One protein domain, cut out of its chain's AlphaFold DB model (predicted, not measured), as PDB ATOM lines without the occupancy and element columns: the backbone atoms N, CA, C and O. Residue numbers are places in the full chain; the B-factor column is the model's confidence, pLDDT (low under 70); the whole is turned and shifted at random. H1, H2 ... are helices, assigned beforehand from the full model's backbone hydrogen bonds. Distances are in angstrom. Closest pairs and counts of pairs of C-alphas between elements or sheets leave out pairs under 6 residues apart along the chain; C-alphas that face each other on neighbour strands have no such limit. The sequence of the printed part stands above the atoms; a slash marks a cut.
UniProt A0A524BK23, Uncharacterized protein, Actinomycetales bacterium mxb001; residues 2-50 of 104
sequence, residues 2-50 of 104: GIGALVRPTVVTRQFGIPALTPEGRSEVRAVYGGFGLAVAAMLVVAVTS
ATOM      1  N   GLY A   2     275.933 538.234 442.531       86.25
ATOM      2  CA  GLY A   2     274.700 537.500 442.900       86.25
ATOM      3  C   GLY A   2     274.770 536.565 444.118       86.25
ATOM      4  O   GLY A   2     274.401 536.940 445.229       86.25
ATOM      5  N   ILE A   3     275.284 535.347 443.937       89.81
ATOM      6  CA  ILE A   3     275.349 534.345 445.022       89.81
ATOM      7  C   ILE A   3     276.165 534.860 446.222       89.81
ATOM      8  O   ILE A   3     275.765 534.700 447.374       89.81
ATOM      9  N   GLY A   4     277.288 535.535 445.960       87.56
ATOM     10  CA  GLY A   4     278.143 536.101 447.005       87.56
ATOM     11  C   GLY A   4     277.426 537.134 447.879       87.56
ATOM     12  O   GLY A   4     277.600 537.120 449.094       87.56
ATOM     13  N   ALA A   5     276.578 537.980 447.291       90.00
ATOM     14  CA  ALA A   5     275.808 538.991 448.011       90.00
ATOM     15  C   ALA A   5     274.675 538.380 448.847       90.00
ATOM     16  O   ALA A   5     274.366 538.898 449.919       90.00
ATOM     17  N   LEU A   6     274.099 537.253 448.410       91.75
ATOM     18  CA  LEU A   6     273.104 536.515 449.191       91.75
ATOM     19  C   LEU A   6     273.713 535.887 450.451       91.75
ATOM     20  O   LEU A   6     273.203 536.076 451.560       91.75
ATOM     21  N   VAL A   7     274.828 535.171 450.277       94.44
ATOM     22  CA  VAL A   7     275.447 534.371 451.345       94.44
ATOM     23  C   VAL A   7     276.327 535.228 452.259       94.44
ATOM     24  O   VAL A   7     276.288 535.075 453.479       94.44
ATOM     25  N   ARG A   8     277.126 536.144 451.694       94.31
ATOM     26  CA  ARG A   8     278.116 536.965 452.416       94.31
ATOM     27  C   ARG A   8     278.062 538.444 451.981       94.31
ATOM     28  O   ARG A   8     279.039 538.949 451.422       94.31
ATOM     29  N   PRO A   9     276.969 539.174 452.286       93.25
ATOM     30  CA  PRO A   9     276.754 540.551 451.824       93.25
ATOM     31  C   PRO A   9     277.889 541.511 452.208       93.25
ATOM     32  O   PRO A   9     278.365 542.272 451.371       93.25
ATOM     33  N   THR A  10     278.402 541.426 453.438       93.69
ATOM     34  CA  THR A  10     279.463 542.323 453.929       93.69
ATOM     35  C   THR A  10     280.788 542.150 453.182       93.69
ATOM     36  O   THR A  10     281.527 543.110 452.997       93.69
ATOM     37  N   VAL A  11     281.100 540.936 452.712       92.31
ATOM     38  CA  VAL A  11     282.316 540.693 451.915       92.31
ATOM     39  C   VAL A  11     282.212 541.407 450.570       92.31
ATOM     40  O   VAL A  11     283.185 542.002 450.113       92.31
ATOM     41  N   VAL A  12     281.018 541.400 449.971       91.75
ATOM     42  CA  VAL A  12     280.747 542.111 448.720       91.75
ATOM     43  C   VAL A  12     280.851 543.619 448.915       91.75
ATOM     44  O   VAL A  12     281.479 544.281 448.099       91.75
ATOM     45  N   THR A  13     280.298 544.189 449.983       94.50
ATOM     46  CA  THR A  13     280.337 545.648 450.169       94.50
ATOM     47  C   THR A  13     281.703 546.171 450.611       94.50
ATOM     48  O   THR A  13     282.047 547.316 450.320       94.50
ATOM     49  N   ARG A  14     282.536 545.332 451.240       93.44
ATOM     50  CA  ARG A  14     283.870 545.726 451.719       93.44
ATOM     51  C   ARG A  14     284.794 546.222 450.606       93.44
ATOM     52  O   ARG A  14     285.574 547.137 450.844       93.44
ATOM     53  N   GLN A  15     284.687 545.675 449.393       90.62
ATOM     54  CA  GLN A  15     285.487 546.141 448.249       90.62
ATOM     55  C   GLN A  15     285.151 547.580 447.823       90.62
ATOM     56  O   GLN A  15     285.967 548.239 447.189       90.62
ATOM     57  N   PHE A  16     283.965 548.067 448.197       90.88
ATOM     58  CA  PHE A  16     283.506 549.435 447.969       90.88
ATOM     59  C   PHE A  16     283.743 550.340 449.186       90.88
ATOM     60  O   PHE A  16     283.177 551.423 449.264       90.88
ATOM     61  N   GLY A  17     284.552 549.900 450.156       91.75
ATOM     62  CA  GLY A  17     284.846 550.684 451.355       91.75
ATOM     63  C   GLY A  17     283.722 550.692 452.392       91.75
ATOM     64  O   GLY A  17     283.724 551.554 453.264       91.75
ATOM     65  N   ILE A  18     282.784 549.738 452.336       93.62
ATOM     66  CA  ILE A  18     281.676 549.615 453.297       93.62
ATOM     67  C   ILE A  18     281.929 548.378 454.182       93.62
ATOM     68  O   ILE A  18     281.544 547.262 453.809       93.62
ATOM     69  N   PRO A  19     282.634 548.530 455.325       92.69
ATOM     70  CA  PRO A  19     283.151 547.404 456.108       92.69
ATOM     71  C   PRO A  19     282.104 546.716 456.991       92.69
ATOM     72  O   PRO A  19     282.302 545.565 457.375       92.69
ATOM     73  N   ALA A  20     281.008 547.400 457.320       93.88
ATOM     74  CA  ALA A  20     279.950 546.895 458.185       93.88
ATOM     75  C   ALA A  20     278.576 547.249 457.609       93.88
ATOM     76  O   ALA A  20     278.415 548.273 456.951       93.88
ATOM     77  N   LEU A  21     277.594 546.384 457.860       94.88
ATOM     78  CA  LEU A  21     276.213 546.548 457.413       94.88
ATOM     79  C   LEU A  21     275.272 546.292 458.589       94.88
ATOM     80  O   LEU A  21     275.433 545.299 459.305       94.88
ATOM     81  N   THR A  22     274.261 547.142 458.746       97.00
ATOM     82  CA  THR A  22     273.136 546.888 459.655       97.00
ATOM     83  C   THR A  22     272.272 545.729 459.123       97.00
ATOM     84  O   THR A  22     272.488 545.253 457.999       97.00
ATOM     85  N   PRO A  23     271.302 545.205 459.894       96.88
ATOM     86  CA  PRO A  23     270.327 544.246 459.373       96.88
ATOM     87  C   PRO A  23     269.623 544.726 458.095       96.88
ATOM     88  O   PRO A  23     269.534 543.958 457.136       96.88
ATOM     89  N   GLU A  24     269.226 545.994 458.044       97.44
ATOM     90  CA  GLU A  24     268.583 546.636 456.893       97.44
ATOM     91  C   GLU A  24     269.556 546.703 455.712       97.44
ATOM     92  O   GLU A  24     269.239 546.230 454.624       97.44
ATOM     93  N   GLY A  25     270.795 547.157 455.942       96.50
ATOM     94  CA  GLY A  25     271.824 547.205 454.900       96.50
ATOM     95  C   GLY A  25     272.149 545.828 454.307       96.50
ATOM     96  O   GLY A  25     272.376 545.699 453.106       96.50
ATOM     97  N   ARG A  26     272.125 544.759 455.117       96.69
ATOM     98  CA  ARG A  26     272.261 543.385 454.603       96.69
ATOM     99  C   ARG A  26     271.059 542.970 453.759       96.69
ATOM    100  O   ARG A  26     271.258 542.254 452.781       96.69
ATOM    101  N   SER A  27     269.847 543.372 454.140       97.31
ATOM    102  CA  SER A  27     268.635 543.109 453.357       97.31
ATOM    103  C   SER A  27     268.726 543.765 451.979       97.31
ATOM    104  O   SER A  27     268.601 543.074 450.970       97.31
ATOM    105  N   GLU A  28     269.085 545.049 451.935       96.81
ATOM    106  CA  GLU A  28     269.284 545.804 450.691       96.81
ATOM    107  C   GLU A  28     270.329 545.150 449.782       96.81
ATOM    108  O   GLU A  28     270.089 544.904 448.599       96.81
ATOM    109  N   VAL A  29     271.483 544.770 450.340       96.62
ATOM    110  CA  VAL A  29     272.555 544.136 449.559       96.62
ATOM    111  C   VAL A  29     272.115 542.794 448.978       96.62
ATOM    112  O   VAL A  29     272.431 542.485 447.827       96.62
ATOM    113  N   ARG A  30     271.373 541.993 449.746       97.25
ATOM    114  CA  ARG A  30     270.834 540.712 449.272       97.25
ATOM    115  C   ARG A  30     269.779 540.906 448.193       97.25
ATOM    116  O   ARG A  30     269.752 540.112 447.259       97.25
ATOM    117  N   ALA A  31     268.946 541.936 448.293       97.00
ATOM    118  CA  ALA A  31     267.936 542.235 447.287       97.00
ATOM    119  C   ALA A  31     268.579 542.706 445.972       97.00
ATOM    120  O   ALA A  31     268.370 542.085 444.931       97.00
ATOM    121  N   VAL A  32     269.422 543.743 446.022       95.44
ATOM    122  CA  VAL A  32     269.944 544.434 444.829       95.44
ATOM    123  C   VAL A  32     271.159 543.726 444.224       95.44
ATOM    124  O   VAL A  32     271.188 543.423 443.033       95.44
ATOM    125  N   TYR A  33     272.175 543.409 445.030       93.19
ATOM    126  CA  TYR A  33     273.390 542.755 444.523       93.19
ATOM    127  C   TYR A  33     273.259 541.231 444.455       93.19
ATOM    128  O   TYR A  33     274.067 540.577 443.786       93.19
ATOM    129  N   GLY A  34     272.269 540.675 445.160       95.88
ATOM    130  CA  GLY A  34     271.953 539.253 445.197       95.88
ATOM    131  C   GLY A  34     270.831 538.872 444.239       95.88
ATOM    132  O   GLY A  34     271.098 538.472 443.106       95.88
ATOM    133  N   GLY A  35     269.585 538.974 444.705       97.06
ATOM    134  CA  GLY A  35     268.380 538.517 444.011       97.06
ATOM    135  C   GLY A  35     268.186 539.162 442.641       97.06
ATOM    136  O   GLY A  35     268.053 538.444 441.654       97.06
ATOM    137  N   PHE A  36     268.258 540.492 442.551       96.56
ATOM    138  CA  PHE A  36     268.167 541.205 441.273       96.56
ATOM    139  C   PHE A  36     269.291 540.791 440.312       96.56
ATOM    140  O   PHE A  36     269.023 540.455 439.160       96.56
ATOM    141  N   GLY A  37     270.536 540.707 440.794       95.06
ATOM    142  CA  GLY A  37     271.664 540.236 439.984       95.06
ATOM    143  C   GLY A  37     271.483 538.808 439.447       95.06
ATOM    144  O   GLY A  37     271.839 538.533 438.302       95.06
ATOM    145  N   LEU A  38     270.905 537.901 440.243       96.81
ATOM    146  CA  LEU A  38     270.575 536.545 439.794       96.81
ATOM    147  C   LEU A  38     269.433 536.527 438.776       96.81
ATOM    148  O   LEU A  38     269.512 535.782 437.802       96.81
ATOM    149  N   ALA A  39     268.407 537.356 438.965       97.12
ATOM    150  CA  ALA A  39     267.308 537.473 438.013       97.12
ATOM    151  C   ALA A  39     267.796 537.990 436.651       97.12
ATOM    152  O   ALA A  39     267.468 537.408 435.620       97.12
ATOM    153  N   VAL A  40     268.652 539.020 436.635       97.00
ATOM    154  CA  VAL A  40     269.279 539.525 435.401       97.00
ATOM    155  C   VAL A  40     270.100 538.430 434.714       97.00
ATOM    156  O   VAL A  40     269.976 538.244 433.505       97.00
ATOM    157  N   ALA A  41     270.893 537.665 435.471       96.19
ATOM    158  CA  ALA A  41     271.655 536.546 434.918       96.19
ATOM    159  C   ALA A  41     270.742 535.471 434.300       96.19
ATOM    160  O   ALA A  41     271.017 535.000 433.199       96.19
ATOM    161  N   ALA A  42     269.634 535.124 434.962       97.12
ATOM    162  CA  ALA A  42     268.653 534.181 434.432       97.12
ATOM    163  C   ALA A  42     268.005 534.692 433.135       97.12
ATOM    164  O   ALA A  42     267.893 533.940 432.169       97.12
ATOM    165  N   MET A  43     267.648 535.978 433.065       97.81
ATOM    166  CA  MET A  43     267.100 536.570 431.841       97.81
ATOM    167  C   MET A  43     268.110 536.563 430.691       97.81
ATOM    168  O   MET A  43     267.738 536.273 429.557       97.81
ATOM    169  N   LEU A  44     269.396 536.807 430.960       96.44
ATOM    170  CA  LEU A  44     270.439 536.679 429.936       96.44
ATOM    171  C   LEU A  44     270.577 535.236 429.422       96.44
ATOM    172  O   LEU A  44     270.836 535.048 428.238       96.44
ATOM    173  N   VAL A  45     270.344 534.218 430.261       97.19
ATOM    174  CA  VAL A  45     270.265 532.816 429.808       97.19
ATOM    175  C   VAL A  45     269.036 532.594 428.921       97.19
ATOM    176  O   VAL A  45     269.165 531.994 427.857       97.19
ATOM    177  N   VAL A  46     267.868 533.131 429.292       97.62
ATOM    178  CA  VAL A  46     266.649 533.067 428.456       97.62
ATOM    179  C   VAL A  46     266.884 533.698 427.082       97.62
ATOM    180  O   VAL A  46     266.458 533.151 426.066       97.62
ATOM    181  N   ALA A  47     267.616 534.812 427.021       96.88
ATOM    182  CA  ALA A  47     267.955 535.478 425.766       96.88
ATOM    183  C   ALA A  47     268.763 534.584 424.803       96.88
ATOM    184  O   ALA A  47     268.692 534.772 423.587       96.88
ATOM    185  N   VAL A  48     269.502 533.586 425.305       96.06
ATOM    186  CA  VAL A  48     270.236 532.632 424.456       96.06
ATOM    187  C   VAL A  48     269.269 531.742 423.678       96.06
ATOM    188  O   VAL A  48     269.462 531.546 422.479       96.06
ATOM    189  N   THR A  49     268.212 531.249 424.323       96.44
ATOM    190  CA  THR A  49     267.287 530.261 423.743       96.44
ATOM    191  C   THR A  49     266.032 530.864 423.120       96.44
ATOM    192  O   THR A  49     265.342 530.165 422.387       96.44
ATOM    193  N   SER A  50     265.738 532.139 423.388       96.31
ATOM    194  CA  SER A  50     264.504 532.804 422.951       96.31
ATOM    195  C   SER A  50     264.809 534.021 422.067       96.31
ATOM    196  O   SER A  50     264.889 535.139 422.587       96.31
TER     197      SER A  50
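What this domain is: This is residues 2 to 50 of the 104 residues of an uncharacterized protein of Actinomycetales bacterium mxb001 (UniProt A0A524BK23). One long helix, H3, has two short helices packed on part of it: H1 runs beside H3 and H2 stands crosswise. The far end, residues 42 to 50, sticks out. The printed part has 49 residues with H1, H2 and H3 in that order and no named strand: all helix. It is loose, with a radius of gyration of the C-alphas of 12.6 A, and spans 41 by 19 by 14 A.

Where its parts are: H1, residues 2 to 7, begins at C-alpha 2 (274.700, 537.500, 442.900). H2 is residues 9 to 14. H3, residues 23 to 49, is 38.4 A long and ends at C-alpha 49 (267.287, 530.261, 423.743).

How they stand to each other: Residues 29 to 38 of H3 touch H1, opposite ways at a shallow tilt of 34.9 degrees, only just short of steep; the closest C-alphas, Gly 2 and Gly 34, are 4.0 A apart. Residues 26 to 30 of H3 touch H2, about perpendicular at 81 degrees; the closest C-alphas, Pro 9 and Val 29, are 6.0 A apart. H1 and H2 touch only at the corner, closest at the C-alphas of Ala 5 and Val 12, 5.9 A. Every O i to N i+4 pair is within hydrogen-bond range in H1 and H2, and 19 of 23 in H3.

The domain as a whole: The printed part has no cut, and no printed residue is under 70 in pLDDT.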